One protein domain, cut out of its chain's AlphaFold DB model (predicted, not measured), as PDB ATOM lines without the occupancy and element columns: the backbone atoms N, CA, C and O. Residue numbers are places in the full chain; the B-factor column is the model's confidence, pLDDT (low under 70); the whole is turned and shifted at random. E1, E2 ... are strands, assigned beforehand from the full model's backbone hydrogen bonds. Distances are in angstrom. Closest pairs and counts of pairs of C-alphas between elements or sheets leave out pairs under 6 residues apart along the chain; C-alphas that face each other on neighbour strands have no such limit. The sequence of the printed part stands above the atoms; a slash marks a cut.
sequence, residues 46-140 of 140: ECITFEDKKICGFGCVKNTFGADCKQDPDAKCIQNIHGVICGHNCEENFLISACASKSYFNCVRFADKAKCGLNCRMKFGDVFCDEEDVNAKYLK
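This is residues 46 to 140 of the 140 residues of an uncharacterized protein of Spirobacillus cienkowskii (UniProt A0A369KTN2). Short antiparallel hairpins stand one after another in a row that makes the longest axis: the sheet E1 E2 E3 at one end, the sheet E4 E5 E6 E11 in the middle, then the hairpin E7 and E8, and the small hairpin E9 and E10 at the other end. From that end residues 129 to 136 fold back along the row, and the last strand, E11, joins the middle sheet beside E6. The printed part has 95 residues with eleven named strands, E1 to E11 in order along the chain, and no named helix; the class is all strand, with sheets ordered E4 - E5 - E6 - E11, E1 - E2 - E3, E7 - E8 and E9 - E10, antiparallel throughout. By its radius of gyration of the C-alphas, 13.4 A, the whole is compact, while its outline is elongated, spanning 42 by 25 by 18 A.

The largest sheet holds E4, residues 76 to 80, E5, residues 83 to 92, E6, residues 97 to 100, and E11, residues 137 to 139; it is twisted, and its edge strands are E4 and E11. E4, E5 and E6 form a meander, each strand the antiparallel neighbour of the one before. E5 bends by 138 degrees at residue 89, and its pairing is staggered: residues 83 to 87 pair with E4 and residues 88 to 92 with E6. In the hairpin of E4 and E5, N 78 and O 85 are 2.8 A apart, within hydrogen-bond range; in that of E5 and E6, N 91 and O 98 are 2.8 A apart. E6 and E11 are antiparallel, their directions at 175 degrees, with N 139 and O 97 2.8 A apart. On one side along the chain comes the hairpin of E7, residues 106 to 110, and E8, residues 113 to 118, where N 108 and O 115 are 2.8 A apart. This pair and the largest sheet form a sandwich, two sheets face to face, 8.3 A centre to centre where they face each other, their best planes 13 degrees apart. The closest C-alphas of E6 and E8 are those of Ala 100 and Cys 116, 5.6 A apart. Beyond follows the hairpin of E9, residues 121 to 123, and E10, residues 126 to 128, with N 121 and O 128 2.8 A apart. The closest C-alphas of E8 and E10 are those of Lys 115 and Val 127, 6.4 A apart. Residues 117 to 118 of E8 also pair, antiparallel, with residues 131 to 132. Toward the other end, E1, residues 46 to 50, E2, residues 53 to 62, and E3, residues 67 to 70, form a second meander. E2 bends by 135 degrees at residue 58, pairing with E1 over residues 53 to 57 and with E3 over residues 58 to 62. N 48 and O 55 are 2.8 A apart between E1 and E2, and N 61 and O 68 are 2.9 A apart between E2 and E3. The closest C-alphas of E3 and E5 are those of Ala 67 and Val 84, 5.1 A apart. E1 and E9 are apart.

E1 begins at C-alpha 46, (186.882, 130.134, 196.534), and is 13.3 A long; E2 is 12.3 A and E3 10.5 A. E4 measures 13.4 A, E5 12.4 A and E6 10.5 A. E7 is 13.7 A long, and E8 is 16.4 A, ending at C-alpha 118, (187.843, 114.094, 171.537). E9 is 6.5 A, E10 6.6 A and E11 7.1 A; E11 ends at C-alpha 139, (191.628, 133.723, 174.386).

The two C-alphas farthest apart are those of Glu 46 and Phe 124, at 43.2 A. The printed part has no cut and ends at residue 140, the chain's last. The link from E10 to E11, eight residues, is short; the other links are tight. The mean pLDDT of the printed part is 95.0, and no printed residue is under 70.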
ATOM      1  N   GLU A  46     186.996 128.708 196.287       93.81
ATOM      2  CA  GLU A  46     186.882 130.134 196.534       93.81
ATOM      3  C   GLU A  46     186.075 130.792 195.414       93.81
ATOM      4  O   GLU A  46     185.800 130.182 194.379       93.81
ATOM      5  N   CYS A  47     185.645 132.026 195.655       95.88
ATOM      6  CA  CYS A  47     184.976 132.835 194.652       95.88
ATOM      7  C   CYS A  47     185.601 134.221 194.631       95.88
ATOM      8  O   CYS A  47     185.773 134.836 195.684       95.88
ATOM      9  N   ILE A  48     185.876 134.722 193.436       95.94
ATOM     10  CA  ILE A  48     186.365 136.075 193.192       95.94
ATOM     11  C   ILE A  48     185.331 136.864 192.392       95.94
ATOM     12  O   ILE A  48     184.497 136.282 191.698       95.94
ATOM     13  N   THR A  49     185.383 138.187 192.497       97.25
ATOM     14  CA  THR A  49     184.552 139.091 191.696       97.25
ATOM     15  C   THR A  49     185.423 139.782 190.652       97.25
ATOM     16  O   THR A  49     186.487 140.306 190.993       97.25
ATOM     17  N   PHE A  50     184.974 139.786 189.400       96.12
ATOM     18  CA  PHE A  50     185.595 140.480 188.272       96.12
ATOM     19  C   PHE A  50     184.491 141.091 187.403       96.12
ATOM     20  O   PHE A  50     183.566 140.371 187.037       96.12
ATOM     21  N   GLU A  51     184.560 142.397 187.119       94.12
ATOM     22  CA  GLU A  51     183.532 143.130 186.348       94.12
ATOM     23  C   GLU A  51     182.094 142.813 186.804       94.12
ATOM     24  O   GLU A  51     181.246 142.391 186.020       94.12
ATOM     25  N   ASP A  52     181.851 142.912 188.114       94.94
ATOM     26  CA  ASP A  52     180.566 142.601 188.766       94.94
ATOM     27  C   ASP A  52     180.070 141.148 188.616       94.94
ATOM     28  O   ASP A  52     178.987 140.795 189.090       94.94
ATOM     29  N   LYS A  53     180.878 140.254 188.036       95.38
ATOM     30  CA  LYS A  53     180.596 138.819 187.938       95.38
ATOM     31  C   LYS A  53     181.345 138.050 189.011       95.38
ATOM     32  O   LYS A  53     182.543 138.231 189.222       95.38
ATOM     33  N   LYS A  54     180.634 137.139 189.672       96.56
ATOM     34  CA  LYS A  54     181.210 136.212 190.647       96.56
ATOM     35  C   LYS A  54     181.648 134.927 189.944       96.56
ATOM     36  O   LYS A  54     180.819 134.243 189.349       96.56
ATOM     37  N   ILE A  55     182.925 134.582 190.057       96.56
ATOM     38  CA  ILE A  55     183.535 133.393 189.452       96.56
ATOM     39  C   ILE A  55     184.049 132.512 190.584       96.56
ATOM     40  O   ILE A  55     184.728 133.003 191.483       96.56
ATOM     41  N   CYS A  56     183.697 131.229 190.568       95.94
ATOM     42  CA  CYS A  56     184.010 130.296 191.646       95.94
ATOM     43  C   CYS A  56     184.745 129.061 191.128       95.94
ATOM     44  O   CYS A  56     184.454 128.560 190.041       95.94
ATOM     45  N   GLY A  57     185.650 128.532 191.944       95.44
ATOM     46  CA  GLY A  57     186.404 127.320 191.647       95.44
ATOM     47  C   GLY A  57     187.585 127.165 192.594       95.44
ATOM     48  O   GLY A  57     187.535 127.627 193.731       95.44
ATOM     49  N   PHE A  58     188.635 126.503 192.140       94.62
ATOM     50  CA  PHE A  58     189.876 126.297 192.874       94.62
ATOM     51  C   PHE A  58     190.983 127.175 192.291       94.62
ATOM     52  O   PHE A  58     191.078 127.302 191.070       94.62
ATOM     53  N   GLY A  59     191.838 127.738 193.150       94.25
ATOM     54  CA  GLY A  59     193.026 128.489 192.733       94.25
ATOM     55  C   GLY A  59     192.707 129.547 191.680       94.25
ATOM     56  O   GLY A  59     193.258 129.498 190.579       94.25
ATOM     57  N   CYS A  60     191.760 130.427 191.992       95.50
ATOM     58  CA  CYS A  60     191.277 131.455 191.085       95.50
ATOM     59  C   CYS A  60     192.399 132.432 190.714       95.50
ATOM     60  O   CYS A  60     193.139 132.909 191.575       95.50
ATOM     61  N   VAL A  61     192.492 132.773 189.431       95.88
ATOM     62  CA  VAL A  61     193.498 133.692 188.890       95.88
ATOM     63  C   VAL A  61     192.788 134.896 188.280       95.88
ATOM     64  O   VAL A  61     191.735 134.760 187.659       95.88
ATOM     65  N   LYS A  62     193.353 136.091 188.466       96.19
ATOM     66  CA  LYS A  62     192.837 137.332 187.880       96.19
ATOM     67  C   LYS A  62     193.963 138.239 187.405       96.19
ATOM     68  O   LYS A  62     195.016 138.310 188.039       96.19
ATOM     69  N   ASN A  63     193.704 138.973 186.336       94.88
ATOM     70  CA  ASN A  63     194.528 140.068 185.850       94.88
ATOM     71  C   ASN A  63     193.637 141.257 185.457       94.88
ATOM     72  O   ASN A  63     192.445 141.274 185.755       94.88
ATOM     73  N   THR A  64     194.221 142.270 184.822       95.19
ATOM     74  CA  THR A  64     193.488 143.464 184.375       95.19
ATOM     75  C   THR A  64     192.457 143.166 183.280       95.19
ATOM     76  O   THR A  64     191.513 143.928 183.125       95.19
ATOM     77  N   PHE A  65     192.629 142.075 182.531       95.19
ATOM     78  CA  PHE A  65     191.858 141.744 181.328       95.19
ATOM     79  C   PHE A  65     190.878 140.580 181.523       95.19
ATOM     80  O   PHE A  65     190.075 140.294 180.643       95.19
ATOM     81  N   GLY A  66     190.940 139.876 182.651       96.38
ATOM     82  CA  GLY A  66     190.096 138.722 182.899       96.38
ATOM     83  C   GLY A  66     190.348 138.061 184.242       96.38
ATOM     84  O   GLY A  66     191.323 138.325 184.950       96.38
ATOM     85  N   ALA A  67     189.453 137.146 184.578       97.44
ATOM     86  CA  ALA A  67     189.581 136.278 185.728       97.44
ATOM     87  C   ALA A  67     188.934 134.929 185.426       97.44
ATOM     88  O   ALA A  67     187.917 134.873 184.738       97.44
ATOM     89  N   ASP A  68     189.504 133.853 185.957       97.50
ATOM     90  CA  ASP A  68     188.913 132.521 185.869       97.50
ATOM     91  C   ASP A  68     189.360 131.652 187.050       97.50
ATOM     92  O   ASP A  68     190.360 131.925 187.719       97.50
ATOM     93  N   CYS A  69     188.601 130.596 187.319       96.88
ATOM     94  CA  CYS A  69     188.903 129.629 188.361       96.88
ATOM     95  C   CYS A  69     188.913 128.218 187.789       96.88
ATOM     96  O   CYS A  69     188.078 127.847 186.955       96.88
ATOM     97  N   LYS A  70     189.814 127.390 188.309       96.50
ATOM     98  CA  LYS A  70     189.864 125.975 187.959       96.50
ATOM     99  C   LYS A  70     188.591 125.288 188.446       96.50
ATOM    100  O   LYS A  70     188.217 125.440 189.608       96.50
ATOM    101  N   GLN A  71     187.925 124.533 187.580       94.00
ATOM    102  CA  GLN A  71     186.764 123.736 187.997       94.00
ATOM    103  C   GLN A  71     187.190 122.459 188.728       94.00
ATOM    104  O   GLN A  71     186.506 122.035 189.658       94.00
ATOM    105  N   ASP A  72     188.380 121.954 188.396       92.88
ATOM    106  CA  ASP A  72     189.015 120.806 189.030       92.88
ATOM    107  C   ASP A  72     190.406 121.175 189.578       92.88
ATOM    108  O   ASP A  72     191.077 122.043 189.015       92.88
ATOM    109  N   PRO A  73     190.875 120.546 190.669       89.50
ATOM    110  CA  PRO A  73     192.179 120.853 191.265       89.50
ATOM    111  C   PRO A  73     193.384 120.679 190.323       89.50
ATOM    112  O   PRO A  73     194.387 121.381 190.471       89.50
ATOM    113  N   ASP A  74     193.288 119.754 189.371       90.62
ATOM    114  CA  ASP A  74     194.314 119.375 188.393       90.62
ATOM    115  C   ASP A  74     194.316 120.243 187.124       90.62
ATOM    116  O   ASP A  74     195.304 120.248 186.385       90.62
ATOM    117  N   ALA A  75     193.265 121.038 186.902       95.25
ATOM    118  CA  ALA A  75     193.217 121.979 185.792       95.25
ATOM    119  C   ALA A  75     194.322 123.052 185.899       95.25
ATOM    120  O   ALA A  75     194.854 123.385 186.971       95.25
ATOM    121  N   LYS A  76     194.667 123.636 184.756       95.69
ATOM    122  CA  LYS A  76     195.665 124.701 184.615       95.69
ATOM    123  C   LYS A  76     194.986 125.992 184.191       95.69
ATOM    124  O   LYS A  76     193.911 125.962 183.607       95.69
ATOM    125  N   CYS A  77     195.625 127.114 184.499       96.81
ATOM    126  CA  CYS A  77     195.183 128.422 184.042       96.81
ATOM    127  C   CYS A  77     196.251 129.025 183.139       96.81
ATOM    128  O   CYS A  77     197.432 128.985 183.483       96.81
ATOM    129  N   ILE A  78     195.819 129.581 182.015       96.69
ATOM    130  CA  ILE A  78     196.611 130.449 181.151       96.69
ATOM    131  C   ILE A  78     196.231 131.888 181.482       96.69
ATOM    132  O   ILE A  78     195.051 132.211 181.626       96.69
ATOM    133  N   GLN A  79     197.241 132.744 181.599       95.25
ATOM    134  CA  GLN A  79     197.086 134.169 181.850       95.25
ATOM    135  C   GLN A  79     198.001 134.942 180.906       95.25
ATOM    136  O   GLN A  79     199.221 134.808 180.974       95.25
ATOM    137  N   ASN A  80     197.418 135.801 180.079       92.69
ATOM    138  CA  ASN A  80     198.156 136.655 179.154       92.69
ATOM    139  C   ASN A  80     197.458 138.020 178.996       92.69
ATOM    140  O   ASN A  80     196.555 138.364 179.763       92.69
ATOM    141  N   ILE A  81     197.899 138.824 178.026       92.44
ATOM    142  CA  ILE A  81     197.343 140.164 177.771       92.44
ATOM    143  C   ILE A  81     195.890 140.141 177.271       92.44
ATOM    144  O   ILE A  81     195.224 141.167 177.323       92.44
ATOM    145  N   HIS A  82     195.399 138.990 176.810       93.62
ATOM    146  CA  HIS A  82     194.033 138.815 176.317       93.62
ATOM    147  C   HIS A  82     193.062 138.374 177.420       93.62
ATOM    148  O   HIS A  82     191.852 138.458 177.236       93.62
ATOM    149  N   GLY A  83     193.565 137.910 178.571       95.50
ATOM    150  CA  GLY A  83     192.727 137.531 179.706       95.50
ATOM    151  C   GLY A  83     193.274 136.361 180.514       95.50
ATOM    152  O   GLY A  83     194.481 136.109 180.560       95.50
ATOM    153  N   VAL A  84     192.355 135.661 181.179       97.25
ATOM    154  CA  VAL A  84     192.627 134.473 181.994       97.25
ATOM    155  C   VAL A  84     191.617 133.392 181.628       97.25
ATOM    156  O   VAL A  84     190.417 133.658 181.647       97.25
ATOM    157  N   ILE A  85     192.087 132.182 181.326       97.50
ATOM    158  CA  ILE A  85     191.238 130.992 181.158       97.50
ATOM    159  C   ILE A  85     191.815 129.819 181.939       97.50
ATOM    160  O   ILE A  85     193.027 129.627 181.971       97.50
ATOM    161  N   CYS A  86     190.952 129.010 182.542       97.62
ATOM    162  CA  CYS A  86     191.316 127.800 183.262       97.62
ATOM    163  C   CYS A  86     190.578 126.580 182.704       97.62
ATOM    164  O   CYS A  86     189.361 126.619 182.488       97.62
ATOM    165  N   GLY A  87     191.308 125.479 182.545       97.69
ATOM    166  CA  GLY A  87     190.784 124.200 182.088       97.69
ATOM    167  C   GLY A  87     191.875 123.144 181.939       97.69
ATOM    168  O   GLY A  87     192.928 123.199 182.575       97.69
ATOM    169  N   HIS A  88     191.604 122.160 181.102       97.75
ATOM    170  CA  HIS A  88     192.422 120.974 180.905       97.75
ATOM    171  C   HIS A  88     193.104 120.986 179.542       97.75
ATOM    172  O   HIS A  88     192.616 121.620 178.611       97.75
ATOM    173  N   ASN A  89     194.231 120.270 179.435       96.94
ATOM    174  CA  ASN A  89     194.969 120.046 178.181       96.94
ATOM    175  C   ASN A  89     195.099 121.306 177.313       96.94
ATOM    176  O   ASN A  89     194.799 121.292 176.120       96.94
ATOM    177  N   CYS A  90     195.486 122.406 177.962       96.44
ATOM    178  CA  CYS A  90     195.508 123.708 177.328       96.44
ATOM    179  C   CYS A  90     196.638 123.839 176.305       96.44
ATOM    180  O   CYS A  90     197.757 123.387 176.541       96.44
ATOM    181  N   GLU A  91     196.347 124.553 175.224       95.56
ATOM    182  CA  GLU A  91     197.278 124.944 174.173       95.56
ATOM    183  C   GLU A  91     197.430 126.465 174.169       95.56
ATOM    184  O   GLU A  91     196.436 127.188 174.127       95.56
ATOM    185  N   GLU A  92     198.667 126.961 174.185       92.75
ATOM    186  CA  GLU A  92     198.974 128.394 174.220       92.75
ATOM    187  C   GLU A  92     199.932 128.781 173.090       92.75
ATOM    188  O   GLU A  92     200.940 128.111 172.835       92.75
ATOM    189  N   ASN A  93     199.632 129.891 172.418       88.88
ATOM    190  CA  ASN A  93     200.599 130.660 171.646       88.88
ATOM    191  C   ASN A  93     200.281 132.164 171.757       88.88
ATOM    192  O   ASN A  93     199.366 132.572 172.466       88.88
ATOM    193  N   PHE A  94     201.042 132.988 171.032       85.75
ATOM    194  CA  PHE A  94     200.866 134.441 171.030       85.75
ATOM    195  C   PHE A  94     199.527 134.927 170.431       85.75
ATOM    196  O   PHE A  94     199.098 136.024 170.755       85.75
ATOM    197  N   LEU A  95     198.887 134.150 169.551       89.38
ATOM    198  CA  LEU A  95     197.668 134.542 168.824       89.38
ATOM    199  C   LEU A  95     196.382 133.987 169.442       89.38
ATOM    200  O   LEU A  95     195.332 134.608 169.358       89.38
ATOM    201  N   ILE A  96     196.436 132.771 169.976       94.19
ATOM    202  CA  ILE A  96     195.294 132.053 170.513       94.19
ATOM    203  C   ILE A  96     195.737 131.118 171.632       94.19
ATOM    204  O   ILE A  96     196.700 130.356 171.517       94.19
ATOM    205  N   SER A  97     194.990 131.156 172.726       95.50
ATOM    206  CA  SER A  97     195.076 130.171 173.800       95.50
ATOM    207  C   SER A  97     193.753 129.434 173.913       95.50
ATOM    208  O   SER A  97     192.698 130.046 173.759       95.50
ATOM    209  N   ALA A  98     193.794 128.136 174.183       97.25
ATOM    210  CA  ALA A  98     192.610 127.303 174.327       97.25
ATOM    211  C   ALA A  98     192.781 126.323 175.486       97.25
ATOM    212  O   ALA A  98     193.850 125.745 175.649       97.25
ATOM    213  N   CYS A  99     191.726 126.102 176.261       97.94
ATOM    214  CA  CYS A  99     191.672 125.075 177.298       97.94
ATOM    215  C   CYS A  99     190.390 124.260 177.146       97.94
ATOM    216  O   CYS A  99     189.308 124.824 176.960       97.94
ATOM    217  N   ALA A 100     190.499 122.943 177.293       98.00
ATOM    218  CA  ALA A 100     189.355 122.052 177.317       98.00
ATOM    219  C   ALA A 100     188.623 122.141 178.664       98.00
ATOM    220  O   ALA A 100     189.213 122.413 179.710       98.00
ATOM    221  N   SER A 101     187.327 121.867 178.659       96.94
ATOM    222  CA  SER A 101     186.482 121.827 179.848       96.94
ATOM    223  C   SER A 101     186.678 120.558 180.679       96.94
ATOM    224  O   SER A 101     186.372 120.563 181.868       96.94
ATOM    225  N   LYS A 102     187.206 119.480 180.079       96.56
ATOM    226  CA  LYS A 102     187.383 118.166 180.717       96.56
ATOM    227  C   LYS A 102     188.766 117.580 180.453       96.56
ATOM    228  O   LYS A 102     189.327 117.759 179.376       96.56
ATOM    229  N   SER A 103     189.270 116.807 181.412       96.19
ATOM    230  CA  SER A 103     190.618 116.218 181.395       96.19
ATOM    231  C   SER A 103     190.873 115.198 180.283       96.19
ATOM    232  O   SER A 103     192.024 114.970 179.922       96.19
ATOM    233  N   TYR A 104     189.827 114.597 179.715       95.56
ATOM    234  CA  TYR A 104     189.951 113.623 178.624       95.56
ATOM    235  C   TYR A 104     189.820 114.236 177.220       95.56
ATOM    236  O   TYR A 104     190.036 113.539 176.232       95.56
ATOM    237  N   PHE A 105     189.462 115.518 177.109       97.94
ATOM    238  CA  PHE A 105     189.468 116.238 175.836       97.94
ATOM    239  C   PHE A 105     190.844 116.849 175.590       97.94
ATOM    240  O   PHE A 105     191.453 117.377 176.517       97.94
ATOM    241  N   ASN A 106     191.327 116.839 174.352       97.19
ATOM    242  CA  ASN A 106     192.576 117.488 173.972       97.19
ATOM    243  C   ASN A 106     192.304 118.731 173.123       97.19
ATOM    244  O   ASN A 106     191.403 118.727 172.286       97.19
ATOM    245  N   CYS A 107     193.095 119.784 173.315       97.25
ATOM    246  CA  CYS A 107     193.104 120.930 172.416       97.25
ATOM    247  C   CYS A 107     194.176 120.743 171.341       97.25
ATOM    248  O   CYS A 107     195.271 120.262 171.617       97.25
ATOM    249  N   VAL A 108     193.863 121.126 170.105       96.31
ATOM    250  CA  VAL A 108     194.821 121.214 168.999       96.31
ATOM    251  C   VAL A 108     194.653 122.564 168.324       96.31
ATOM    252  O   VAL A 108     193.542 123.078 168.183       96.31
ATOM    253  N   ARG A 109     195.770 123.141 167.892       92.06
ATOM    254  CA  ARG A 109     195.817 124.448 167.240       92.06
ATOM    255  C   ARG A 109     196.538 124.401 165.901       92.06
ATOM    256  O   ARG A 109     197.470 123.619 165.713       92.06
ATOM    257  N   PHE A 110     196.139 125.291 165.002       91.31
ATOM    258  CA  PHE A 110     196.805 125.564 163.735       91.31
ATOM    259  C   PHE A 110     196.603 127.036 163.352       91.31
ATOM    260  O   PHE A 110     195.469 127.485 163.216       91.31
ATOM    261  N   ALA A 111     197.701 127.782 163.189       87.81
ATOM    262  CA  ALA A 111     197.691 129.233 162.966       87.81
ATOM    263  C   ALA A 111     196.871 130.001 164.032       87.81
ATOM    264  O   ALA A 111     197.243 129.987 165.208       87.81
ATOM    265  N   ASP A 112     195.784 130.655 163.623       88.44
ATOM    266  CA  ASP A 112     194.834 131.430 164.435       88.44
ATOM    267  C   ASP A 112     193.596 130.614 164.868       88.44
ATOM    268  O   ASP A 112     192.657 131.145 165.471       88.44
ATOM    269  N   LYS A 113     193.583 129.309 164.570       90.75
ATOM    270  CA  LYS A 113     192.513 128.379 164.936       90.75
ATOM    271  C   LYS A 113     192.959 127.459 166.064       90.75
ATOM    272  O   LYS A 113     194.064 126.919 166.056       90.75
ATOM    273  N   ALA A 114     192.046 127.200 166.988       94.44
ATOM    274  CA  ALA A 114     192.171 126.152 167.988       94.44
ATOM    275  C   ALA A 114     190.817 125.465 168.155       94.44
ATOM    276  O   ALA A 114     189.780 126.126 168.079       94.44
ATOM    277  N   LYS A 115     190.835 124.153 168.378       96.75
ATOM    278  CA  LYS A 115     189.659 123.370 168.765       96.75
ATOM    279  C   LYS A 115     190.030 122.409 169.878       96.75
ATOM    280  O   LYS A 115     191.134 121.866 169.874       96.75
ATOM    281  N   CYS A 116     189.094 122.181 170.785       97.94
ATOM    282  CA  CYS A 116     189.211 121.183 171.837       97.94
ATOM    283  C   CYS A 116     188.068 120.176 171.723       97.94
ATOM    284  O   CYS A 116     186.994 120.516 171.227       97.94
ATOM    285  N   GLY A 117     188.298 118.944 172.163       97.94
ATOM    286  CA  GLY A 117     187.341 117.860 171.972       97.94
ATOM    287  C   GLY A 117     187.974 116.480 172.099       97.94
ATOM    288  O   GLY A 117     189.078 116.344 172.628       97.94
ATOM    289  N   LEU A 118     187.284 115.445 171.622       97.81
ATOM    290  CA  LEU A 118     187.843 114.094 171.537       97.81
ATOM    291  C   LEU A 118     188.688 113.931 170.279       97.81
ATOM    292  O   LEU A 118     188.246 114.250 169.171       97.81
ATOM    293  N   ASN A 119     189.875 113.351 170.461       96.00
ATOM    294  CA  ASN A 119     190.785 112.947 169.389       96.00
ATOM    295  C   ASN A 119     191.042 114.063 168.364       96.00
ATOM    296  O   ASN A 119     191.105 113.818 167.149       96.00
ATOM    297  N   CYS A 120     191.177 115.299 168.850       96.69
ATOM    298  CA  CYS A 120     191.471 116.432 167.990       96.69
ATOM    299  C   CYS A 120     192.820 116.228 167.294       96.69
ATOM    300  O   CYS A 120     193.787 115.773 167.908       96.69
ATOM    301  N   ARG A 121     192.875 116.551 166.001       95.31
ATOM    302  CA  ARG A 121     194.023 116.342 165.115       95.31
ATOM    303  C   ARG A 121     194.035 117.350 163.974       95.31
ATOM    304  O   ARG A 121     193.000 117.878 163.573       95.31
ATOM    305  N   MET A 122     195.216 117.576 163.412       94.56
ATOM    306  CA  MET A 122     195.385 118.408 162.224       94.56
ATOM    307  C   MET A 122     195.177 117.574 160.954       94.56
ATOM    308  O   MET A 122     195.757 116.496 160.813       94.56
ATOM    309  N   LYS A 123     194.377 118.075 160.010       92.19
ATOM    310  CA  LYS A 123     194.168 117.456 158.693       92.19
ATOM    311  C   LYS A 123     193.989 118.552 157.642       92.19
ATOM    312  O   LYS A 123     193.199 119.458 157.845       92.19
ATOM    313  N   PHE A 124     194.719 118.483 156.527       88.94
ATOM    314  CA  PHE A 124     194.611 119.443 155.410       88.94
ATOM    315  C   PHE A 124     194.694 120.938 155.802       88.94
ATOM    316  O   PHE A 124     194.016 121.767 155.207       88.94
ATOM    317  N   GLY A 125     195.513 121.292 156.800       89.25
ATOM    318  CA  GLY A 125     195.647 122.686 157.250       89.25
ATOM    319  C   GLY A 125     194.467 123.207 158.081       89.25
ATOM    320  O   GLY A 125     194.331 124.415 158.250       89.25
ATOM    321  N   ASP A 126     193.620 122.320 158.605       92.38
ATOM    322  CA  ASP A 126     192.601 122.664 159.597       92.38
ATOM    323  C   ASP A 126     192.634 121.695 160.788       92.38
ATOM    324  O   ASP A 126     193.294 120.646 160.753       92.38
ATOM    325  N   VAL A 127     191.930 122.060 161.857       93.75
ATOM    326  CA  VAL A 127     191.790 121.252 163.070       93.75
ATOM    327  C   VAL A 127     190.438 120.542 163.066       93.75
ATOM    328  O   VAL A 127     189.385 121.166 162.918       93.75
ATOM    329  N   PHE A 128     190.472 119.228 163.273       95.25
ATOM    330  CA  PHE A 128     189.299 118.359 163.320       95.25
ATOM    331  C   PHE A 128     189.283 117.560 164.614       95.25
ATOM    332  O   PHE A 128     190.312 117.013 165.004       95.25
ATOM    333  N   CYS A 129     188.113 117.441 165.229       96.88
ATOM    334  CA  CYS A 129     187.860 116.591 166.389       96.88
ATOM    335  C   CYS A 129     186.745 115.606 166.036       96.88
ATOM    336  O   CYS A 129     185.903 115.919 165.192       96.88
ATOM    337  N   ASP A 130     186.744 114.428 166.654       96.81
ATOM    338  CA  ASP A 130     185.647 113.469 166.465       96.81
ATOM    339  C   ASP A 130     184.372 113.967 167.167       96.81
ATOM    340  O   ASP A 130     183.270 113.824 166.645       96.81
ATOM    341  N   GLU A 131     184.544 114.617 168.321       97.69
ATOM    342  CA  GLU A 131     183.513 115.347 169.060       97.69
ATOM    343  C   GLU A 131     184.116 116.667 169.541       97.69
ATOM    344  O   GLU A 131     185.244 116.672 170.033       97.69
ATOM    345  N   GLU A 132     183.397 117.779 169.393       97.25
ATOM    346  CA  GLU A 132     183.861 119.091 169.853       97.25
ATOM    347  C   GLU A 132     183.440 119.361 171.302       97.25
ATOM    348  O   GLU A 132     182.317 119.077 171.723       97.25
ATOM    349  N   ASP A 133     184.341 119.970 172.066       97.56
ATOM    350  CA  ASP A 133     184.057 120.454 173.408       97.56
ATOM    351  C   ASP A 133     183.351 121.811 173.349       97.56
ATOM    352  O   ASP A 133     183.974 122.868 173.230       97.56
ATOM    353  N   VAL A 134     182.026 121.777 173.481       97.06
ATOM    354  CA  VAL A 134     181.166 122.971 173.465       97.06
ATOM    355  C   VAL A 134     181.442 123.953 174.611       97.06
ATOM    356  O   VAL A 134     181.019 125.102 174.534       97.06
ATOM    357  N   ASN A 135     182.142 123.520 175.666       96.81
ATOM    358  CA  ASN A 135     182.486 124.350 176.824       96.81
ATOM    359  C   ASN A 135     183.977 124.716 176.861       96.81
ATOM    360  O   ASN A 135     184.465 125.203 177.886       96.81
ATOM    361  N   ALA A 136     184.710 124.468 175.774       96.88
ATOM    362  CA  ALA A 136     186.091 124.895 175.653       96.88
ATOM    363  C   ALA A 136     186.200 126.421 175.742       96.88
ATOM    364  O   ALA A 136     185.350 127.167 175.247       96.88
ATOM    365  N   LYS A 137     187.270 126.888 176.381       97.31
ATOM    366  CA  LYS A 137     187.538 128.314 176.588       97.31
ATOM    367  C   LYS A 137     188.674 128.758 175.685       97.31
ATOM    368  O   LYS A 137     189.654 128.031 175.542       97.31
ATOM    369  N   TYR A 138     188.558 129.963 175.132       96.31
ATOM    370  CA  TYR A 138     189.517 130.523 174.183       96.31
ATOM    371  C   TYR A 138     189.872 131.968 174.551       96.31
ATOM    372  O   TYR A 138     188.991 132.735 174.933       96.31
ATOM    373  N   LEU A 139     191.141 132.339 174.387       94.62
ATOM    374  CA  LEU A 139     191.628 133.723 174.386       94.62
ATOM    375  C   LEU A 139     192.203 134.028 173.002       94.62
ATOM    376  O   LEU A 139     192.940 133.195 172.475       94.62
ATOM    377  N   LYS A 140     191.870 135.189 172.436       89.06
ATOM    378  CA  LYS A 140     192.330 135.683 171.130       89.06
ATOM    379  C   LYS A 140     192.703 137.154 171.224       89.06
ATOM    380  O   LYS A 140     192.125 137.846 172.094       89.06
TER     381      LYS A 140